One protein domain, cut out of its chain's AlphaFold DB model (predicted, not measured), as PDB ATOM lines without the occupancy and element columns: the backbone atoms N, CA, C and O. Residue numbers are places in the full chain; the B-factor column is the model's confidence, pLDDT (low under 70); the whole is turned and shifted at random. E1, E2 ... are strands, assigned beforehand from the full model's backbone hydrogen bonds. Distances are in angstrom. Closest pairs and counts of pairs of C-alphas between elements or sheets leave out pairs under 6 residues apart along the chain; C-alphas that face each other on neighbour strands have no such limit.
ATOM      1  N   LYS A  32       7.862 -49.310   3.640       77.44
ATOM      2  CA  LYS A  32       9.020 -49.550   4.502       77.44
ATOM      3  C   LYS A  32       8.558 -49.440   5.945       77.44
ATOM      4  O   LYS A  32       8.470 -48.349   6.505       77.44
ATOM      5  N   TYR A  33       8.229 -50.585   6.527       90.06
ATOM      6  CA  TYR A  33       8.130 -50.699   7.972       90.06
ATOM      7  C   TYR A  33       9.539 -50.652   8.567       90.06
ATOM      8  O   TYR A  33      10.443 -51.339   8.089       90.06
ATOM      9  N   VAL A  34       9.723 -49.831   9.595       93.62
ATOM     10  CA  VAL A  34      10.961 -49.741  10.370       93.62
ATOM     11  C   VAL A  34      10.703 -50.350  11.737       93.62
ATOM     12  O   VAL A  34       9.796 -49.914  12.448       93.62
ATOM     13  N   GLU A  35      11.507 -51.351  12.087       96.25
ATOM     14  CA  GLU A  35      11.453 -52.030  13.377       96.25
ATOM     15  C   GLU A  35      12.623 -51.595  14.271       96.25
ATOM     16  O   GLU A  35      13.781 -51.564  13.845       96.25
ATOM     17  N   LYS A  36      12.318 -51.276  15.530       96.50
ATOM     18  CA  LYS A  36      13.294 -50.988  16.584       96.50
ATOM     19  C   LYS A  36      12.936 -51.757  17.841       96.50
ATOM     20  O   LYS A  36      11.777 -51.809  18.233       96.50
ATOM     21  N   GLN A  37      13.941 -52.328  18.485       96.44
ATOM     22  CA  GLN A  37      13.772 -53.119  19.695       96.44
ATOM     23  C   GLN A  37      14.558 -52.492  20.838       96.44
ATOM     24  O   GLN A  37      15.690 -52.049  20.642       96.44
ATOM     25  N   PHE A  38      13.960 -52.475  22.026       94.69
ATOM     26  CA  PHE A  38      14.610 -51.973  23.229       94.69
ATOM     27  C   PHE A  38      14.411 -52.925  24.393       94.69
ATOM     28  O   PHE A  38      13.286 -53.320  24.711       94.69
ATOM     29  N   ASP A  39      15.517 -53.240  25.059       93.62
ATOM     30  CA  ASP A  39      15.493 -54.038  26.271       93.62
ATOM     31  C   ASP A  39      15.020 -53.190  27.449       93.62
ATOM     32  O   ASP A  39      15.610 -52.166  27.813       93.62
ATOM     33  N   ILE A  40      13.924 -53.638  28.051       91.44
ATOM     34  CA  ILE A  40      13.271 -52.998  29.180       91.44
ATOM     35  C   ILE A  40      12.997 -54.064  30.229       91.44
ATOM     36  O   ILE A  40      12.299 -55.054  29.996       91.44
ATOM     37  N   ARG A  41      13.538 -53.833  31.431       88.19
ATOM     38  CA  ARG A  41      13.473 -54.781  32.550       88.19
ATOM     39  C   ARG A  41      14.122 -56.109  32.118       88.19
ATOM     40  O   ARG A  41      15.311 -56.109  31.830       88.19
ATOM     41  N   ASN A  42      13.358 -57.202  32.039       87.44
ATOM     42  CA  ASN A  42      13.842 -58.548  31.680       87.44
ATOM     43  C   ASN A  42      13.257 -59.068  30.351       87.44
ATOM     44  O   ASN A  42      13.119 -60.282  30.141       87.44
ATOM     45  N   GLY A  43      12.872 -58.153  29.468       92.81
ATOM     46  CA  GLY A  43      12.396 -58.481  28.136       92.81
ATOM     47  C   GLY A  43      12.591 -57.328  27.167       92.81
ATOM     48  O   GLY A  43      13.305 -56.373  27.461       92.81
ATOM     49  N   THR A  44      11.953 -57.437  26.012       96.00
ATOM     50  CA  THR A  44      12.157 -56.537  24.881       96.00
ATOM     51  C   THR A  44      10.811 -56.008  24.408       96.00
ATOM     52  O   THR A  44       9.838 -56.761  24.303       96.00
ATOM     53  N   ILE A  45      10.770 -54.707  24.129       97.38
ATOM     54  CA  ILE A  45       9.650 -54.050  23.459       97.38
ATOM     55  C   ILE A  45      10.076 -53.764  22.023       97.38
ATOM     56  O   ILE A  45      11.111 -53.138  21.791       97.38
ATOM     57  N   THR A  46       9.266 -54.214  21.074       98.00
ATOM     58  CA  THR A  46       9.428 -53.975  19.646       98.00
ATOM     59  C   THR A  46       8.482 -52.867  19.208       98.00
ATOM     60  O   THR A  46       7.273 -52.963  19.407       98.00
ATOM     61  N   PHE A  47       9.033 -51.840  18.576       98.19
ATOM     62  CA  PHE A  47       8.315 -50.766  17.907       98.19
ATOM     63  C   PHE A  47       8.400 -50.988  16.404       98.19
ATOM     64  O   PHE A  47       9.495 -51.114  15.861       98.19
ATOM     65  N   ILE A  48       7.256 -51.014  15.732       97.88
ATOM     66  CA  ILE A  48       7.152 -51.107  14.279       97.88
ATOM     67  C   ILE A  48       6.429 -49.850  13.813       97.88
ATOM     68  O   ILE A  48       5.349 -49.523  14.298       97.88
ATOM     69  N   THR A  49       7.035 -49.118  12.891       96.19
ATOM     70  CA  THR A  49       6.507 -47.843  12.391       96.19
ATOM     71  C   THR A  49       6.452 -47.881  10.878       96.19
ATOM     72  O   THR A  49       7.308 -48.497  10.243       96.19
ATOM     73  N   LYS A  50       5.461 -47.222  10.285       92.00
ATOM     74  CA  LYS A  50       5.321 -47.155   8.832       92.00
ATOM     75  C   LYS A  50       5.842 -45.821   8.317       92.00
ATOM     76  O   LYS A  50       5.276 -44.785   8.646       92.00
ATOM     77  N   SER A  51       6.891 -45.852   7.495       91.50
ATOM     78  CA  SER A  51       7.331 -44.658   6.770       91.50
ATOM     79  C   SER A  51       6.287 -44.248   5.737       91.50
ATOM     80  O   SER A  51       5.765 -45.095   5.003       91.50
ATOM     81  N   LYS A  52       5.998 -42.949   5.669       90.06
ATOM     82  CA  LYS A  52       5.022 -42.385   4.737       90.06
ATOM     83  C   LYS A  52       5.616 -41.218   3.967       90.06
ATOM     84  O   LYS A  52       6.297 -40.374   4.540       90.06
ATOM     85  N   GLU A  53       5.335 -41.165   2.672       89.38
ATOM     86  CA  GLU A  53       5.571 -39.979   1.856       89.38
ATOM     87  C   GLU A  53       4.235 -39.286   1.590       89.38
ATOM     88  O   GLU A  53       3.194 -39.937   1.460       89.38
ATOM     89  N   HIS A  54       4.257 -37.960   1.561       84.75
ATOM     90  CA  HIS A  54       3.075 -37.144   1.361       84.75
ATOM     91  C   HIS A  54       3.439 -35.878   0.595       84.75
ATOM     92  O   HIS A  54       4.371 -35.174   0.976       84.75
ATOM     93  N   THR A  55       2.723 -35.571  -0.483       80.25
ATOM     94  CA  THR A  55       2.936 -34.314  -1.200       80.25
ATOM     95  C   THR A  55       2.269 -33.171  -0.452       80.25
ATOM     96  O   THR A  55       1.141 -33.312   0.020       80.25
ATOM     97  N   SER A  56       2.953 -32.030  -0.359       68.56
ATOM     98  CA  SER A  56       2.453 -30.837   0.325       68.56
ATOM     99  C   SER A  56       1.069 -30.448  -0.174       68.56
ATOM    100  O   SER A  56       0.230 -30.145   0.655       68.56
ATOM    101  N   ASN A  57       0.811 -30.572  -1.483       64.19
ATOM    102  CA  ASN A  57      -0.440 -30.229  -2.161       64.19
ATOM    103  C   ASN A  57      -1.602 -31.247  -2.002       64.19
ATOM    104  O   ASN A  57      -2.691 -30.988  -2.536       64.19
ATOM    105  N   CYS A  58      -1.430 -32.389  -1.306       63.59
ATOM    106  CA  CYS A  58      -2.553 -33.315  -1.108       63.59
ATOM    107  C   CYS A  58      -3.615 -32.676  -0.210       63.59
ATOM    108  O   CYS A  58      -3.329 -32.092   0.829       63.59
ATOM    109  N   ARG A  59      -4.890 -32.849  -0.575       61.19
ATOM    110  CA  ARG A  59      -6.024 -32.469   0.291       61.19
ATOM    111  C   ARG A  59      -6.259 -33.455   1.436       61.19
ATOM    112  O   ARG A  59      -7.045 -33.177   2.333       61.19
ATOM    113  N   CYS A  60      -5.652 -34.631   1.345       67.62
ATOM    114  CA  CYS A  60      -5.770 -35.702   2.312       67.62
ATOM    115  C   CYS A  60      -4.818 -35.457   3.488       67.62
ATOM    116  O   CYS A  60      -3.686 -35.055   3.267       67.62
ATOM    117  N   GLN A  61      -5.234 -35.713   4.729       80.00
ATOM    118  CA  GLN A  61      -4.285 -35.743   5.848       80.00
ATOM    119  C   GLN A  61      -3.468 -37.048   5.793       80.00
ATOM    120  O   GLN A  61      -4.025 -38.102   5.459       80.00
ATOM    121  N   PRO A  62      -2.161 -37.036   6.112       85.00
ATOM    122  CA  PRO A  62      -1.414 -38.271   6.267       85.00
ATOM    123  C   PRO A  62      -1.853 -38.994   7.539       85.00
ATOM    124  O   PRO A  62      -1.764 -38.461   8.637       85.00
ATOM    125  N   GLU A  63      -2.259 -40.246   7.378       89.38
ATOM    126  CA  GLU A  63      -2.420 -41.184   8.493       89.38
ATOM    127  C   GLU A  63      -1.084 -41.873   8.829       89.38
ATOM    128  O   GLU A  63      -0.449 -42.446   7.935       89.38
ATOM    129  N   LEU A  64      -0.660 -41.815  10.088       93.00
ATOM    130  CA  LEU A  64       0.572 -42.403  10.609       93.00
ATOM    131  C   LEU A  64       0.259 -43.583  11.536       93.00
ATOM    132  O   LEU A  64      -0.810 -43.645  12.139       93.00
ATOM    133  N   GLU A  65       1.201 -44.523  11.643       94.81
ATOM    134  CA  GLU A  65       1.019 -45.773  12.392       94.81
ATOM    135  C   GLU A  65       2.222 -46.060  13.302       94.81
ATOM    136  O   GLU A  65       3.383 -45.881  12.905       94.81
ATOM    137  N   ILE A  66       1.933 -46.515  14.523       97.25
ATOM    138  CA  ILE A  66       2.897 -47.061  15.484       97.25
ATOM    139  C   ILE A  66       2.319 -48.367  16.026       97.25
ATOM    140  O   ILE A  66       1.206 -48.394  16.546       97.25
ATOM    141  N   ILE A  67       3.085 -49.449  15.945       98.06
ATOM    142  CA  ILE A  67       2.756 -50.739  16.548       98.06
ATOM    143  C   ILE A  67       3.798 -51.044  17.620       98.06
ATOM    144  O   ILE A  67       4.997 -50.897  17.392       98.06
ATOM    145  N   ILE A  68       3.341 -51.488  18.784       98.38
ATOM    146  CA  ILE A  68       4.172 -51.814  19.939       98.38
ATOM    147  C   ILE A  68       3.855 -53.245  20.347       98.38
ATOM    148  O   ILE A  68       2.690 -53.590  20.549       98.38
ATOM    149  N   LYS A  69       4.880 -54.082  20.482       97.69
ATOM    150  CA  LYS A  69       4.747 -55.477  20.916       97.69
ATOM    151  C   LYS A  69       5.727 -55.760  22.030       97.69
ATOM    152  O   LYS A  69       6.884 -55.359  21.956       97.69
ATOM    153  N   GLU A  70       5.292 -56.484  23.047       95.12
ATOM    154  CA  GLU A  70       6.216 -57.047  24.026       95.12
ATOM    155  C   GLU A  70       6.579 -58.490  23.645       95.12
ATOM    156  O   GLU A  70       5.755 -59.217  23.091       95.12
ATOM    157  N   ASN A  71       7.802 -58.933  23.944       95.50
ATOM    158  CA  ASN A  71       8.207 -60.321  23.677       95.50
ATOM    159  C   ASN A  71       7.851 -61.302  24.809       95.50
ATOM    160  O   ASN A  71       7.916 -62.517  24.614       95.50
ATOM    161  N   LYS A  72       7.495 -60.797  25.998       92.56
ATOM    162  CA  LYS A  72       7.068 -61.585  27.163       92.56
ATOM    163  C   LYS A  72       5.963 -60.852  27.932       92.56
ATOM    164  O   LYS A  72       6.064 -59.634  28.076       92.56
ATOM    165  N   PRO A  73       4.965 -61.567  28.487       91.06
ATOM    166  CA  PRO A  73       3.897 -60.952  29.265       91.06
ATOM    167  C   PRO A  73       4.412 -60.146  30.459       91.06
ATOM    168  O   PRO A  73       5.249 -60.627  31.226       91.06
ATOM    169  N   GLY A  74       3.864 -58.947  30.648       90.06
ATOM    170  CA  GLY A  74       4.123 -58.116  31.827       90.06
ATOM    171  C   GLY A  74       5.396 -57.275  31.745       90.06
ATOM    172  O   GLY A  74       5.840 -56.750  32.773       90.06
ATOM    173  N   ILE A  75       5.980 -57.131  30.547       93.69
ATOM    174  CA  ILE A  75       7.024 -56.128  30.316       93.69
ATOM    175  C   ILE A  75       6.396 -54.751  30.418       93.69
ATOM    176  O   ILE A  75       6.933 -53.940  31.161       93.69
ATOM    177  N   LEU A  76       5.270 -54.512  29.743       94.38
ATOM    178  CA  LEU A  76       4.459 -53.306  29.917       94.38
ATOM    179  C   LEU A  76       3.591 -53.447  31.174       94.38
ATOM    180  O   LEU A  76       2.774 -54.369  31.258       94.38
ATOM    181  N   LYS A  77       3.783 -52.564  32.159       93.12
ATOM    182  CA  LYS A  77       3.120 -52.613  33.469       93.12
ATOM    183  C   LYS A  77       2.033 -51.553  33.599       93.12
ATOM    184  O   LYS A  77       2.037 -50.551  32.895       93.12
ATOM    185  N   ASP A  78       1.123 -51.789  34.539       94.44
ATOM    186  CA  ASP A  78       0.107 -50.813  34.926       94.44
ATOM    187  C   ASP A  78       0.756 -49.494  35.380       94.44
ATOM    188  O   ASP A  78       1.702 -49.493  36.174       94.44
ATOM    189  N   GLY A  79       0.265 -48.387  34.828       93.12
ATOM    190  CA  GLY A  79       0.765 -47.039  35.065       93.12
ATOM    191  C   GLY A  79       2.011 -46.656  34.267       93.12
ATOM    192  O   GLY A  79       2.471 -45.531  34.437       93.12
ATOM    193  N   ASP A  80       2.569 -47.534  33.422       95.62
ATOM    194  CA  ASP A  80       3.636 -47.142  32.494       95.62
ATOM    195  C   ASP A  80       3.093 -46.141  31.466       95.62
ATOM    196  O   ASP A  80       2.013 -46.331  30.905       95.62
ATOM    197  N   VAL A  81       3.876 -45.103  31.168       96.44
ATOM    198  CA  VAL A  81       3.554 -44.138  30.116       96.44
ATOM    199  C   VAL A  81       4.648 -44.137  29.058       96.44
ATOM    200  O   VAL A  81       5.837 -44.061  29.382       96.44
ATOM    201  N   ILE A  82       4.250 -44.196  27.788       96.69
ATOM    202  CA  ILE A  82       5.161 -44.052  26.649       96.69
ATOM    203  C   ILE A  82       4.890 -42.706  25.985       96.69
ATOM    204  O   ILE A  82       3.776 -42.443  25.533       96.69
ATOM    205  N   TYR A  83       5.925 -41.871  25.929       94.94
ATOM    206  CA  TYR A  83       5.888 -40.567  25.283       94.94
ATOM    207  C   TYR A  83       6.612 -40.639  23.940       94.94
ATOM    208  O   TYR A  83       7.743 -41.119  23.854       94.94
ATOM    209  N   PHE A  84       5.959 -40.133  22.905       94.94
ATOM    210  CA  PHE A  84       6.484 -40.005  21.557       94.94
ATOM    211  C   PHE A  84       6.606 -38.533  21.194       94.94
ATOM    212  O   PHE A  84       5.770 -37.710  21.580       94.94
ATOM    213  N   GLU A  85       7.616 -38.234  20.395       93.44
ATOM    214  CA  GLU A  85       7.833 -36.918  19.818       93.44
ATOM    215  C   GLU A  85       8.175 -37.073  18.336       93.44
ATOM    216  O   GLU A  85       8.981 -37.923  17.946       93.44
ATOM    217  N   THR A  86       7.558 -36.237  17.509       93.62
ATOM    218  CA  THR A  86       7.948 -36.054  16.109       93.62
ATOM    219  C   THR A  86       8.845 -34.829  15.981       93.62
ATOM    220  O   THR A  86       8.652 -33.838  16.688       93.62
ATOM    221  N   SER A  87       9.857 -34.896  15.114       92.19
ATOM    222  CA  SER A  87      10.859 -33.832  14.992       92.19
ATOM    223  C   SER A  87      10.261 -32.480  14.586       92.19
ATOM    224  O   SER A  87       9.214 -32.396  13.947       92.19
ATOM    225  N   ARG A  88      10.977 -31.398  14.896       90.50
ATOM    226  CA  ARG A  88      10.550 -30.019  14.631       90.50
ATOM    227  C   ARG A  88      11.659 -29.212  13.956       90.50
ATOM    228  O   ARG A  88      12.830 -29.364  14.290       90.50
ATOM    229  N   TYR A  89      11.276 -28.325  13.040       83.44
ATOM    230  CA  TYR A  89      12.162 -27.412  12.312       83.44
ATOM    231  C   TYR A  89      11.757 -25.958  12.578       83.44
ATOM    232  O   TYR A  89      11.029 -25.355  11.791       83.44
ATOM    233  N   GLY A  90      12.195 -25.385  13.704       84.06
ATOM    234  CA  GLY A  90      11.747 -24.049  14.117       84.06
ATOM    235  C   GLY A  90      10.231 -24.030  14.321       84.06
ATOM    236  O   GLY A  90       9.720 -24.776  15.152       84.06
ATOM    237  N   ASP A  91       9.506 -23.238  13.534       81.50
ATOM    238  CA  ASP A  91       8.036 -23.175  13.574       81.50
ATOM    239  C   ASP A  91       7.335 -24.176  12.642       81.50
ATOM    240  O   ASP A  91       6.106 -24.198  12.588       81.50
ATOM    241  N   THR A  92       8.092 -25.025  11.937       82.44
ATOM    242  CA  THR A  92       7.555 -26.080  11.067       82.44
ATOM    243  C   THR A  92       7.536 -27.436  11.779       82.44
ATOM    244  O   THR A  92       8.592 -27.989  12.101       82.44
ATOM    245  N   TYR A  93       6.347 -27.993  12.017       87.88
ATOM    246  CA  TYR A  93       6.139 -29.283  12.687       87.88
ATOM    247  C   TYR A  93       4.754 -29.867  12.405       87.88
ATOM    248  O   TYR A  93       3.824 -29.160  12.019       87.88
ATOM    249  N   ILE A  94       4.617 -31.174  12.617       87.25
ATOM    250  CA  ILE A  94       3.328 -31.854  12.499       87.25
ATOM    251  C   ILE A  94       2.578 -31.815  13.823       87.25
ATOM    252  O   ILE A  94       3.180 -31.838  14.896       87.25
ATOM    253  N   VAL A  95       1.258 -31.779  13.752       86.62
ATOM    254  CA  VAL A  95       0.406 -31.884  14.930       86.62
ATOM    255  C   VAL A  95      -0.506 -33.081  14.789       86.62
ATOM    256  O   VAL A  95      -1.019 -33.355  13.706       86.62
ATOM    257  N   ASN A  96      -0.662 -33.802  15.891       85.62
ATOM    258  CA  ASN A  96      -1.347 -35.079  15.931       85.62
ATOM    259  C   ASN A  96      -2.842 -34.863  16.190       85.62
ATOM    260  O   ASN A  96      -3.217 -34.165  17.132       85.62
ATOM    261  N   GLU A  97      -3.692 -35.502  15.390       79.50
ATOM    262  CA  GLU A  97      -5.145 -35.526  15.556       79.50
ATOM    263  C   GLU A  97      -5.693 -36.948  15.517       79.50
ATOM    264  O   GLU A  97      -5.151 -37.837  14.862       79.50
ATOM    265  N   HIS A  98      -6.842 -37.130  16.171       78.56
ATOM    266  CA  HIS A  98      -7.650 -38.344  16.064       78.56
ATOM    267  C   HIS A  98      -6.863 -39.630  16.362       78.56
ATOM    268  O   HIS A  98      -6.807 -40.540  15.536       78.56
ATOM    269  N   LEU A  99      -6.266 -39.712  17.555       87.69
ATOM    270  CA  LEU A  99      -5.589 -40.923  18.007       87.69
ATOM    271  C   LEU A  99      -6.588 -42.078  18.164       87.69
ATOM    272  O   LEU A  99      -7.450 -42.056  19.041       87.69
ATOM    273  N   ASN A 100      -6.450 -43.102  17.328       93.31
ATOM    274  CA  ASN A 100      -7.159 -44.365  17.449       93.31
ATOM    275  C   ASN A 100      -6.201 -45.431  17.990       93.31
ATOM    276  O   ASN A 100      -5.203 -45.761  17.343       93.31
ATOM    277  N   ILE A 101      -6.505 -45.959  19.177       95.19
ATOM    278  CA  ILE A 101      -5.682 -46.954  19.863       95.19
ATOM    279  C   ILE A 101      -6.450 -48.270  19.943       95.19
ATOM    280  O   ILE A 101      -7.483 -48.373  20.602       95.19
ATOM    281  N   GLU A 102      -5.888 -49.301  19.328       96.62
ATOM    282  CA  GLU A 102      -6.314 -50.685  19.484       96.62
ATOM    283  C   GLU A 102      -5.288 -51.404  20.360       96.62
ATOM    284  O   GLU A 102      -4.080 -51.279  20.157       96.62
ATOM    285  N   SER A 103      -5.746 -52.159  21.354       95.19
ATOM    286  CA  SER A 103      -4.849 -52.890  22.250       95.19
ATOM    287  C   SER A 103      -5.353 -54.300  22.536       95.19
ATOM    288  O   SER A 103      -6.553 -54.569  22.572       95.19
ATOM    289  N   LYS A 104      -4.404 -55.220  22.710       94.00
ATOM    290  CA  LYS A 104      -4.625 -56.615  23.095       94.00
ATOM    291  C   LYS A 104      -3.760 -56.942  24.305       94.00
ATOM    292  O   LYS A 104      -2.624 -56.488  24.387       94.00
ATOM    293  N   GLY A 105      -4.291 -57.727  25.241       91.69
ATOM    294  CA  GLY A 105      -3.593 -58.161  26.458       91.69
ATOM    295  C   GLY A 105      -3.450 -57.088  27.549       91.69
ATOM    296  O   GLY A 105      -3.209 -57.434  28.707       91.69
ATOM    297  N   ILE A 106      -3.649 -55.813  27.202       94.88
ATOM    298  CA  ILE A 106      -3.625 -54.626  28.069       94.88
ATOM    299  C   ILE A 106      -4.690 -53.624  27.617       94.88
ATOM    300  O   ILE A 106      -5.211 -53.743  26.511       94.88
ATOM    301  N   TYR A 107      -4.987 -52.644  28.466       94.25
ATOM    302  CA  TYR A 107      -5.758 -51.457  28.113       94.25
ATOM    303  C   TYR A 107      -4.809 -50.276  27.911       94.25
ATOM    304  O   TYR A 107      -3.821 -50.138  28.636       94.25
ATOM    305  N   VAL A 108      -5.093 -49.440  26.917       94.75
ATOM    306  CA  VAL A 108      -4.269 -48.278  26.585       94.75
ATOM    307  C   VAL A 108      -5.166 -47.113  26.211       94.75
ATOM    308  O   VAL A 108      -6.092 -47.271  25.419       94.75
ATOM    309  N   GLU A 109      -4.851 -45.943  26.748       93.69
ATOM    310  CA  GLU A 109      -5.536 -44.691  26.439       93.69
ATOM    311  C   GLU A 109      -4.528 -43.567  26.182       93.69
ATOM    312  O   GLU A 109      -3.389 -43.609  26.657       93.69
ATOM    313  N   GLU A 110      -4.941 -42.553  25.419       90.19
ATOM    314  CA  GLU A 110      -4.176 -41.311  25.293       90.19
ATOM    315  C   GLU A 110      -4.127 -40.632  26.668       90.19
ATOM    316  O   GLU A 110      -5.159 -40.354  27.284       90.19
ATOM    317  N   GLN A 111      -2.926 -40.345  27.161       85.00
ATOM    318  CA  GLN A 111      -2.776 -39.603  28.400       85.00
ATOM    319  C   GLN A 111      -3.154 -38.141  28.143       85.00
ATOM    320  O   GLN A 111      -2.488 -37.451  27.369       85.00
ATOM    321  N   GLN A 112      -4.200 -37.652  28.817       68.88
ATOM    322  CA  GLN A 112      -4.608 -36.251  28.718       68.88
ATOM    323  C   GLN A 112      -3.457 -35.333  29.146       68.88
ATOM    324  O   GLN A 112      -3.085 -35.269  30.319       68.88
ATOM    325  N   GLN A 113      -2.889 -34.610  28.183       62.84
ATOM    326  CA  GLN A 113      -1.917 -33.562  28.458       62.84
ATOM    327  C   GLN A 113      -2.672 -32.300  28.894       62.84
ATOM    328  O   GLN A 113      -3.587 -31.849  28.213       62.84
ATOM    329  N   ILE A 114      -2.318 -31.756  30.063       49.16
ATOM    330  CA  ILE A 114      -3.038 -30.654  30.734       49.16
ATOM    331  C   ILE A 114      -2.816 -29.292  30.035       49.16
ATOM    332  O   ILE A 114      -3.556 -28.347  30.285       49.16
ATOM    333  N   ASN A 115      -1.856 -29.198  29.110       46.88
ATOM    334  CA  ASN A 115      -1.568 -27.980  28.351       46.88
ATOM    335  C   ASN A 115      -1.880 -28.166  26.860       46.88
ATOM    336  O   ASN A 115      -1.773 -29.272  26.337       46.88
ATOM    337  N   GLU A 116      -2.151 -27.057  26.163       44.66
ATOM    338  CA  GLU A 116      -2.357 -26.924  24.703       44.66
ATOM    339  C   GLU A 116      -1.208 -27.486  23.823       44.66
ATOM    340  O   GLU A 116      -1.241 -27.387  22.601       44.66
ATOM    341  N   GLN A 117      -0.191 -28.116  24.414       49.31
ATOM    342  CA  GLN A 117       0.952 -28.747  23.754       49.31
ATOM    343  C   GLN A 117       0.641 -30.160  23.220       49.31
ATOM    344  O   GLN A 117       1.475 -31.054  23.313       49.31
ATOM    345  N   LYS A 118      -0.525 -30.364  22.589       58.59
ATOM    346  CA  LYS A 118      -0.730 -31.536  21.703       58.59
ATOM    347  C   LYS A 118       0.121 -31.465  20.423       58.59
ATOM    348  O   LYS A 118       0.187 -32.410  19.640       58.59
ATOM    349  N   ASP A 119       0.779 -30.332  20.222       75.69
ATOM    350  CA  ASP A 119       1.738 -30.073  19.162       75.69
ATOM    351  C   ASP A 119       2.867 -31.120  19.192       75.69
ATOM    352  O   ASP A 119       3.521 -31.301  20.217       75.69
ATOM    353  N   ASN A 120       3.054 -31.837  18.077       84.62
ATOM    354  CA  ASN A 120       4.109 -32.820  17.775       84.62
ATOM    355  C   ASN A 120       4.377 -33.973  18.773       84.62
ATOM    356  O   ASN A 120       5.217 -34.829  18.474       84.62
ATOM    357  N   HIS A 121       3.645 -34.071  19.887       89.94
ATOM    358  CA  HIS A 121       3.807 -35.093  20.927       89.94
ATOM    359  C   HIS A 121       2.588 -36.008  21.054       89.94
ATOM    360  O   HIS A 121       1.451 -35.593  20.841       89.94
ATOM    361  N   ILE A 122       2.831 -37.254  21.458       91.25
ATOM    362  CA  ILE A 122       1.800 -38.237  21.812       91.25
ATOM    363  C   ILE A 122       2.214 -38.890  23.128       91.25
ATOM    364  O   ILE A 122       3.386 -39.200  23.324       91.25
ATOM    365  N   ALA A 123       1.268 -39.125  24.030       92.81
ATOM    366  CA  ALA A 123       1.511 -39.889  25.247       92.81
ATOM    367  C   ALA A 123       0.414 -40.934  25.418       92.81
ATOM    368  O   ALA A 123      -0.765 -40.605  25.313       92.81
ATOM    369  N   ILE A 124       0.796 -42.179  25.692       95.00
ATOM    370  CA  ILE A 124      -0.153 -43.256  25.984       95.00
ATOM    371  C   ILE A 124       0.104 -43.811  27.379       95.00
ATOM    372  O   ILE A 124       1.252 -44.066  27.748       95.00
ATOM    373  N   CYS A 125      -0.967 -44.001  28.139       95.38
ATOM    374  CA  CYS A 125      -0.939 -44.637  29.447       95.38
ATOM    375  C   CYS A 125      -1.342 -46.103  29.302       95.38
ATOM    376  O   CYS A 125      -2.333 -46.422  28.644       95.38
ATOM    377  N   ILE A 126      -0.571 -46.995  29.916       95.94
ATOM    378  CA  ILE A 126      -0.839 -48.428  29.930       95.94
ATOM    379  C   ILE A 126      -1.542 -48.777  31.236       95.94
ATOM    380  O   ILE A 126      -1.022 -48.511  32.319       95.94
ATOM    381  N   SER A 127      -2.679 -49.461  31.134       93.50
ATOM    382  CA  SER A 127      -3.278 -50.170  32.257       93.50
ATOM    383  C   SER A 127      -3.283 -51.671  32.004       93.50
ATOM    384  O   SER A 127      -3.637 -52.157  30.926       93.50
ATOM    385  N   ARG A 128      -2.849 -52.434  33.005       88.56
ATOM    386  CA  ARG A 128      -2.729 -53.889  32.901       88.56
ATOM    387  C   ARG A 128      -3.337 -54.557  34.129       88.56
ATOM    388  O   ARG A 128      -2.833 -54.425  35.239       88.56
ATOM    389  N   ASN A 129      -4.355 -55.380  33.889       82.12
ATOM    390  CA  ASN A 129      -4.889 -56.313  34.885       82.12
ATOM    391  C   ASN A 129      -3.971 -57.547  35.021       82.12
ATOM    392  O   ASN A 129      -2.956 -57.644  34.343       82.12
ATOM    393  N   GLN A 130      -4.297 -58.530  35.867       68.88
ATOM    394  CA  GLN A 130      -3.475 -59.742  36.087       68.88
ATOM    395  C   GLN A 130      -3.404 -60.713  34.875       68.88
ATOM    396  O   GLN A 130      -3.342 -61.934  35.034       68.88
ATOM    397  N   THR A 131      -3.435 -60.200  33.646       68.69
ATOM    398  CA  THR A 131      -3.387 -60.957  32.398       68.69
ATOM    399  C   THR A 131      -1.966 -61.459  32.129       68.69
ATOM    400  O   THR A 131      -0.978 -60.723  32.199       68.69
ATOM    401  N   LYS A 132      -1.862 -62.747  31.780       80.62
ATOM    402  CA  LYS A 132      -0.622 -63.376  31.286       80.62
ATOM    403  C   LYS A 132      -0.496 -63.298  29.761       80.62
ATOM    404  O   LYS A 132       0.312 -64.010  29.176       80.62
ATOM    405  N   GLU A 133      -1.317 -62.478  29.118       89.25
ATOM    406  CA  GLU A 133      -1.293 -62.305  27.671       89.25
ATOM    407  C   GLU A 133      -0.176 -61.346  27.251       89.25
ATOM    408  O   GLU A 133       0.198 -60.433  27.998       89.25
ATOM    409  N   LEU A 134       0.347 -61.582  26.046       92.69
ATOM    410  CA  LEU A 134       1.262 -60.664  25.381       92.69
ATOM    411  C   LEU A 134       0.508 -59.396  24.978       92.69
ATOM    412  O   LEU A 134      -0.554 -59.472  24.359       92.69
ATOM    413  N   ALA A 135       1.092 -58.252  25.308       94.31
ATOM    414  CA  ALA A 135       0.623 -56.955  24.868       94.31
ATOM    415  C   ALA A 135       0.971 -56.687  23.402       94.31
ATOM    416  O   ALA A 135       2.127 -56.802  22.985       94.31
ATOM    417  N   GLU A 136      -0.035 -56.235  22.664       96.75
ATOM    418  CA  GLU A 136       0.114 -55.592  21.363       96.75
ATOM    419  C   GLU A 136      -0.715 -54.308  21.370       96.75
ATOM    420  O   GLU A 136      -1.882 -54.328  21.758       96.75
ATOM    421  N   ILE A 137      -0.101 -53.194  20.980       97.94
ATOM    422  CA  ILE A 137      -0.738 -51.879  20.873       97.94
ATOM    423  C   ILE A 137      -0.572 -51.421  19.433       97.94
ATOM    424  O   ILE A 137       0.542 -51.433  18.911       97.94
ATOM    425  N   LYS A 138      -1.656 -50.987  18.807       97.75
ATOM    426  CA  LYS A 138      -1.656 -50.349  17.500       97.75
ATOM    427  C   LYS A 138      -2.244 -48.952  17.635       97.75
ATOM    428  O   LYS A 138      -3.345 -48.788  18.144       97.75
ATOM    429  N   ILE A 139      -1.496 -47.959  17.180       96.56
ATOM    430  CA  ILE A 139      -1.862 -46.548  17.237       96.56
ATOM    431  C   ILE A 139      -1.902 -46.044  15.804       96.56
ATOM    432  O   ILE A 139      -0.877 -46.073  15.122       96.56
ATOM    433  N   ASN A 140      -3.068 -45.582  15.367       94.69
ATOM    434  CA  ASN A 140      -3.240 -44.879  14.098       94.69
ATOM    435  C   ASN A 140      -3.713 -43.462  14.394       94.69
ATOM    436  O   ASN A 140      -4.546 -43.266  15.277       94.69
ATOM    437  N   TYR A 141      -3.182 -42.478  13.685       90.31
ATOM    438  CA  TYR A 141      -3.563 -41.086  13.892       90.31
ATOM    439  C   TYR A 141      -3.337 -40.263  12.636       90.31
ATOM    440  O   TYR A 141      -2.448 -40.554  11.834       90.31
ATOM    441  N   ASN A 142      -4.145 -39.224  12.476       87.50
ATOM    442  CA  ASN A 142      -3.962 -38.252  11.414       87.50
ATOM    443  C   ASN A 142      -3.017 -37.156  11.886       87.50
ATOM    444  O   ASN A 142      -2.881 -36.902  13.084       87.50
ATOM    445  N   VAL A 143      -2.377 -36.482  10.938       86.94
ATOM    446  CA  VAL A 143      -1.588 -35.294  11.250       86.94
ATOM    447  C   VAL A 143      -1.978 -34.110  10.385       86.94
ATOM    448  O   VAL A 143      -2.348 -34.263   9.220       86.94
ATOM    449  N   TYR A 144      -1.856 -32.914  10.951       82.25
ATOM    450  CA  TYR A 144      -1.877 -31.665  10.201       82.25
ATOM    451  C   TYR A 144      -0.529 -30.960  10.265       82.25
ATOM    452  O   TYR A 144       0.321 -31.221  11.117       82.25
ATOM    453  N   PHE A 145      -0.335 -30.052   9.322       81.81
ATOM    454  CA  PHE A 145       0.918 -29.355   9.102       81.81
ATOM    455  C   PHE A 145       0.850 -27.944   9.667       81.81
ATOM    456  O   PHE A 145      -0.059 -27.184   9.330       81.81
ATOM    457  N   LYS A 146       1.827 -27.577  10.498       79.56
ATOM    458  CA  LYS A 146       1.980 -26.224  11.034       79.56
ATOM    459  C   LYS A 146       3.326 -25.662  10.596       79.56
ATOM    460  O   LYS A 146       4.337 -26.346  10.700       79.56
ATOM    461  N   GLY A 147       3.326 -24.436  10.074       72.75
ATOM    462  CA  GLY A 147       4.523 -23.764   9.558       72.75
ATOM    463  C   GLY A 147       4.690 -23.865   8.039       72.75
ATOM    464  O   GLY A 147       3.742 -24.167   7.314       72.75
ATOM    465  N   ASN A 148       5.898 -23.556   7.558       71.12
ATOM    466  CA  ASN A 148       6.226 -23.465   6.132       71.12
ATOM    467  C   ASN A 148       6.746 -24.814   5.585       71.12
ATOM    468  O   ASN A 148       7.703 -25.373   6.132       71.12
ATOM    469  N   TYR A 149       6.143 -25.282   4.485       72.00
ATOM    470  CA  TYR A 149       6.466 -26.521   3.766       72.00
ATOM    471  C   TYR A 149       6.858 -26.294   2.290       72.00
ATOM    472  O   TYR A 149       6.836 -27.227   1.499       72.00
ATOM    473  N   ASP A 150       7.315 -25.086   1.937       66.38
ATOM    474  CA  ASP A 150       7.821 -24.691   0.607       66.38
ATOM    475  C   ASP A 150       9.084 -25.481   0.176       66.38
ATOM    476  O   ASP A 150       9.619 -25.299  -0.917       66.38
ATOM    477  N   THR A 151       9.605 -26.349   1.044       72.75
ATOM    478  CA  THR A 151      10.747 -27.233   0.786       72.75
ATOM    479  C   THR A 151      10.467 -28.600   1.380       72.75
ATOM    480  O   THR A 151       9.763 -28.696   2.386       72.75
ATOM    481  N   ASP A 152      11.069 -29.637   0.800       82.31
ATOM    482  CA  ASP A 152      10.963 -30.994   1.326       82.31
ATOM    483  C   ASP A 152      11.375 -31.040   2.804       82.31
ATOM    484  O   ASP A 152      12.368 -30.427   3.221       82.31
ATOM    485  N   LYS A 153      10.605 -31.780   3.601       86.56
ATOM    486  CA  LYS A 153      10.865 -32.006   5.028       86.56
ATOM    487  C   LYS A 153      10.785 -33.488   5.338       86.56
ATOM    488  O   LYS A 153       9.940 -34.194   4.799       86.56
ATOM    489  N   ILE A 154      11.646 -33.950   6.236       91.31
ATOM    490  CA  ILE A 154      11.650 -35.330   6.715       91.31
ATOM    491  C   ILE A 154      11.453 -35.281   8.221       91.31
ATOM    492  O   ILE A 154      12.290 -34.760   8.942       91.31
ATOM    493  N   PHE A 155      10.333 -35.794   8.700       93.62
ATOM    494  CA  PHE A 155      10.033 -35.876  10.116       93.62
ATOM    495  C   PHE A 155      10.463 -37.233  10.654       93.62
ATOM    496  O   PHE A 155      10.063 -38.271  10.113       93.62
ATOM    497  N   SER A 156      11.240 -37.219  11.733       95.31
ATOM    498  CA  SER A 156      11.570 -38.415  12.496       95.31
ATOM    499  C   SER A 156      10.594 -38.611  13.655       95.31
ATOM    500  O   SER A 156       9.968 -37.661  14.127       95.31
ATOM    501  N   LEU A 157      10.453 -39.858  14.104       96.94
ATOM    502  CA  LEU A 157       9.724 -40.240  15.311       96.94
ATOM    503  C   LEU A 157      10.714 -40.781  16.338       96.94
ATOM    504  O   LEU A 157      11.500 -41.682  16.028       96.94
ATOM    505  N   LYS A 158      10.631 -40.291  17.572       96.25
ATOM    506  CA  LYS A 158      11.455 -40.749  18.694       96.25
ATOM    507  C   LYS A 158      10.632 -40.965  19.959       96.25
ATOM    508  O   LYS A 158       9.510 -40.474  20.077       96.25
ATOM    509  N   LEU A 159      11.208 -41.711  20.897       96.38
ATOM    510  CA  LEU A 159      10.708 -41.776  22.266       96.38
ATOM    511  C   LEU A 159      11.268 -40.594  23.052       96.38
ATOM    512  O   LEU A 159      12.475 -40.338  23.022       96.38
ATOM    513  N   ASP A 160      10.397 -39.906  23.773       93.12
ATOM    514  CA  ASP A 160      10.801 -38.853  24.691       93.12
ATOM    515  C   ASP A 160      11.259 -39.483  26.013       93.12
ATOM    516  O   ASP A 160      10.506 -40.191  26.687       93.12
ATOM    517  N   THR A 161      12.518 -39.238  26.371       94.12
ATOM    518  CA  THR A 161      13.181 -39.805  27.551       94.12
ATOM    519  C   THR A 161      13.310 -38.808  28.708       94.12
ATOM    520  O   THR A 161      14.057 -39.065  29.657       94.12
ATOM    521  N   ASP A 162      12.584 -37.683  28.677       91.19
ATOM    522  CA  ASP A 162      12.620 -36.654  29.718       91.19
ATOM    523  C   ASP A 162      12.286 -37.245  31.099       91.19
ATOM    524  O   ASP A 162      11.275 -37.928  31.307       91.19
ATOM    525  N   ARG A 163      13.171 -36.958  32.061       92.44
ATOM    526  CA  ARG A 163      13.075 -37.403  33.454       92.44
ATOM    527  C   ARG A 163      11.965 -36.707  34.231       92.44
ATOM    528  O   ARG A 163      11.554 -37.227  35.265       92.44
ATOM    529  N   THR A 164      11.503 -35.549  33.766       90.31
ATOM    530  CA  THR A 164      10.444 -34.780  34.429       90.31
ATOM    531  C   THR A 164       9.043 -35.313  34.118       90.31
ATOM    532  O   THR A 164       8.106 -35.069  34.881       90.31
ATOM    533  N   LYS A 165       8.891 -36.099  33.042       89.44
ATOM    534  CA  LYS A 165       7.604 -36.665  32.630       89.44
ATOM    535  C   LYS A 165       7.181 -37.815  33.539       89.44
ATOM    536  O   LYS A 165       7.901 -38.798  33.740       89.44
ATOM    537  N   LYS A 166       5.974 -37.695  34.096       90.44
ATOM    538  CA  LYS A 166       5.424 -38.649  35.064       90.44
ATOM    539  C   LYS A 166       5.341 -40.046  34.449       90.44
ATOM    540  O   LYS A 166       4.798 -40.206  33.359       90.44
ATOM    541  N   GLN A 167       5.855 -41.035  35.186       93.75
ATOM    542  CA  GLN A 167       5.773 -42.463  34.849       93.75
ATOM    543  C   GLN A 167       6.327 -42.828  33.455       93.75
ATOM    544  O   GLN A 167       5.960 -43.854  32.889       93.75
ATOM    545  N   ASN A 168       7.234 -42.010  32.910       94.56
ATOM    546  CA  ASN A 168       7.871 -42.278  31.627       94.56
ATOM    547  C   ASN A 168       8.675 -43.589  31.675       94.56
ATOM    548  O   ASN A 168       9.674 -43.692  32.395       94.56
ATOM    549  N   LEU A 169       8.265 -44.573  30.873       96.06
ATOM    550  CA  LEU A 169       8.901 -45.887  30.781       96.06
ATOM    551  C   LEU A 169      10.376 -45.807  30.355       96.06
ATOM    552  O   LEU A 169      11.194 -46.628  30.775       96.06
ATOM    553  N   PHE A 170      10.725 -44.804  29.547       95.38
ATOM    554  CA  PHE A 170      12.065 -44.602  28.990       95.38
ATOM    555  C   PHE A 170      12.822 -43.447  29.665       95.38
ATOM    556  O   PHE A 170      13.837 -42.978  29.147       95.38
ATOM    557  N   SER A 171      12.363 -43.013  30.843       94.56
ATOM    558  CA  SER A 171      12.950 -41.914  31.614       94.56
ATOM    559  C   SER A 171      14.471 -42.041  31.773       94.56
ATOM    560  O   SER A 171      14.997 -43.046  32.263       94.56
ATOM    561  N   GLY A 172      15.195 -41.000  31.360       91.12
ATOM    562  CA  GLY A 172      16.637 -40.864  31.537       91.12
ATOM    563  C   GLY A 172      17.510 -41.730  30.630       91.12
ATOM    564  O   GLY A 172      18.724 -41.762  30.856       91.12
ATOM    565  N   LYS A 173      16.930 -42.417  29.640       91.62
ATOM    566  CA  LYS A 173      17.670 -43.113  28.578       91.62
ATOM    567  C   LYS A 173      18.264 -42.110  27.577       91.62
ATOM    568  O   LYS A 173      17.796 -40.977  27.469       91.62
ATOM    569  N   GLN A 174      19.307 -42.534  26.858       89.38
ATOM    570  CA  GLN A 174      19.813 -41.794  25.693       89.38
ATOM    571  C   GLN A 174      18.708 -41.646  24.646       89.38
ATOM    572  O   GLN A 174      17.765 -42.425  24.666       89.38
ATOM    573  N   GLU A 175      18.824 -40.667  23.749       86.12
ATOM    574  CA  GLU A 175      17.834 -40.434  22.694       86.12
ATOM    575  C   GLU A 175      17.542 -41.717  21.896       86.12
ATOM    576  O   GLU A 175      18.455 -42.413  21.448       86.12
ATOM    577  N   MET A 176      16.256 -42.048  21.750       92.94
ATOM    578  CA  MET A 176      15.805 -43.310  21.157       92.94
ATOM    579  C   MET A 176      14.968 -43.021  19.911       92.94
ATOM    580  O   MET A 176      13.742 -42.909  19.979       92.94
ATOM    581  N   VAL A 177      15.631 -42.890  18.761       95.19
ATOM    582  CA  VAL A 177      14.946 -42.666  17.483       95.19
ATOM    583  C   VAL A 177      14.328 -43.969  16.974       95.19
ATOM    584  O   VAL A 177      15.016 -44.979  16.786       95.19
ATOM    585  N   LEU A 178      13.014 -43.940  16.744       96.00
ATOM    586  CA  LEU A 178      12.244 -45.066  16.221       96.00
ATOM    587  C   LEU A 178      12.350 -45.142  14.698       96.00
ATOM    588  O   LEU A 178      12.592 -46.214  14.145       96.00
ATOM    589  N   ASN A 179      12.199 -44.002  14.023       95.69
ATOM    590  CA  ASN A 179      12.248 -43.917  12.569       95.69
ATOM    591  C   ASN A 179      12.691 -42.521  12.124       95.69
ATOM    592  O   ASN A 179      11.992 -41.546  12.379       95.69
ATOM    593  N   GLU A 180      13.834 -42.435  11.444       94.00
ATOM    594  CA  GLU A 180      14.382 -41.176  10.911       94.00
ATOM    595  C   GLU A 180      13.555 -40.613   9.750       94.00
ATOM    596  O   GLU A 180      13.513 -39.408   9.539       94.00
ATOM    597  N   ASN A 181      12.881 -41.486   8.999       92.50
ATOM    598  CA  ASN A 181      12.089 -41.139   7.821       92.50
ATOM    599  C   ASN A 181      10.622 -41.496   8.063       92.50
ATOM    600  O   ASN A 181      10.008 -42.219   7.273       92.50
ATOM    601  N   TYR A 182      10.082 -41.074   9.203       94.62
ATOM    602  CA  TYR A 182       8.740 -41.463   9.610       94.62
ATOM    603  C   TYR A 182       7.675 -40.843   8.701       94.62
ATOM    604  O   TYR A 182       6.816 -41.555   8.179       94.62
ATOM    605  N   LEU A 183       7.798 -39.544   8.424       92.56
ATOM    606  CA  LEU A 183       6.963 -38.846   7.451       92.56
ATOM    607  C   LEU A 183       7.813 -37.911   6.596       92.56
ATOM    608  O   LEU A 183       8.441 -36.991   7.107       92.56
ATOM    609  N   LYS A 184       7.797 -38.108   5.284       90.88
ATOM    610  CA  LYS A 184       8.436 -37.213   4.325       90.88
ATOM    611  C   LYS A 184       7.381 -36.374   3.628       90.88
ATOM    612  O   LYS A 184       6.484 -36.914   2.985       90.88
ATOM    613  N   ILE A 185       7.517 -35.062   3.745       86.62
ATOM    614  CA  ILE A 185       6.720 -34.099   3.000       86.62
ATOM    615  C   ILE A 185       7.502 -33.694   1.763       86.62
ATOM    616  O   ILE A 185       8.605 -33.158   1.878       86.62
ATOM    617  N   LEU A 186       6.932 -33.985   0.602       83.81
ATOM    618  CA  LEU A 186       7.462 -33.619  -0.702       83.81
ATOM    619  C   LEU A 186       6.795 -32.326  -1.152       83.81
ATOM    620  O   LEU A 186       5.580 -32.294  -1.338       83.81
ATOM    621  N   CYS A 187       7.576 -31.270  -1.330       70.44
ATOM    622  CA  CYS A 187       7.088 -30.027  -1.899       70.44
ATOM    623  C   CYS A 187       6.836 -30.224  -3.402       70.44
ATOM    624  O   CYS A 187       7.719 -30.698  -4.125       70.44
TER     625      CYS A 187
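What this domain is: This is residues 32 to 187 of the 323 residues of an uncharacterized protein of Clostridiaceae bacterium (UniProt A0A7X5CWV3). Two strongly twisted sheets, placed face to face, make a rough, elongated barrel; one of them, E3 E11 E10 E5 E8 E7, is curled like part of a barrel, and the other, E1 E2 E4 E9 E6, is its other wall. No strand pairing closes the seams between the two: E1 comes beside E11, E6 comes beside E7, and E2 of one sheet runs on into E3 of the other. The printed part has 156 residues with eleven named strands, E1 to E11 in order along the chain, and no named helix; the class is all strand. The six-strand sheet is mixed, and the five-strand sheet is all antiparallel. The whole is compact, with a radius of gyration of the C-alphas of 15.6 A, and spans 50 by 31 by 27 A.

Where its parts are: E1, residues 33 to 40, begins at C-alpha 33 at (8.130, -50.699, 7.972) and is 21.9 A long from first to last C-alpha. E2, residues 43 to 50, is 23.5 A long, and E3, residues 52 to 55, follows after 1 residue, at 24 degrees to it. E4 is residues 63 to 70, 23.8 A, and E5 is residues 81 to 86, 16.8 A. E6, residues 93 to 104, is the longest strand by residues; it measures 31.2 A and bends by 63 degrees at residue 98. E7 is the short strand of residues 107 to 110, and E8 is residues 121 to 127, 20.1 A. E9, residues 136 to 146, begins at C-alpha 136 at (0.114, -55.592, 21.363) and is also 31.2 A long. E10 is residues 153 to 159, 19.8 A. E11, residues 176 to 186, is 25.3 A long and ends at C-alpha 186 at (7.462, -33.619, -0.702).

How they stand to each other: The five-strand sheet runs E1 E2 E4 E9 E6, with E1 and E6 as its edge strands. E1 and E2 form a hairpin, antiparallel at 159 degrees, with N 36 and O 47 2.8 A apart. E2 and E4 are antiparallel, with N 48 and O 67 at 2.8 A. E4 and E9 are antiparallel, with N 66 and O 139 at 2.9 A. E9 and E6 are antiparallel at 163 degrees, with N 100 and O 140 at 2.8 A. The six-strand sheet runs E3 E11 E10 E5 E8 E7, with E3 and E7 as its edge strands. E3 and E11 are parallel at 27 degrees, with N 54 and O 184 at 2.8 A. E10 and E11 form a hairpin, with N 155 and O 183 at 2.7 A. E10 and E5 are antiparallel, with N 158 and O 85 at 2.9 A. E5 and E8 are antiparallel, with N 84 and O 122 at 2.8 A. E7 and E8 form a hairpin, with N 107 and O 127 at 2.8 A. Between the sheets, the closest C-alphas of E1 and E11 are those of Lys 36 and Leu 178, 6.0 A apart. Those of E6 and E7 are Ile 101 and Glu 109, 7.0 A apart. E2 and E3 meet only through their link. E4 and E8 are apart, as are E2 and E5.

The domain as a whole: The two C-alphas farthest apart are those of Gln 130 and Asp 150, at 51.1 A. The printed part has no cut. The link E10 to E11, residues 160 to 175, is long, and its C-alphas lie 9 to 18 A from the mean of all C-alphas; the links E1 to E2, E2 to E3 and E6 to E7 are tight. The mean pLDDT of the printed part of this model is 87.8, and it is under 70 at residues 56 to 60, 112 to 118, 130 to 131 and 150.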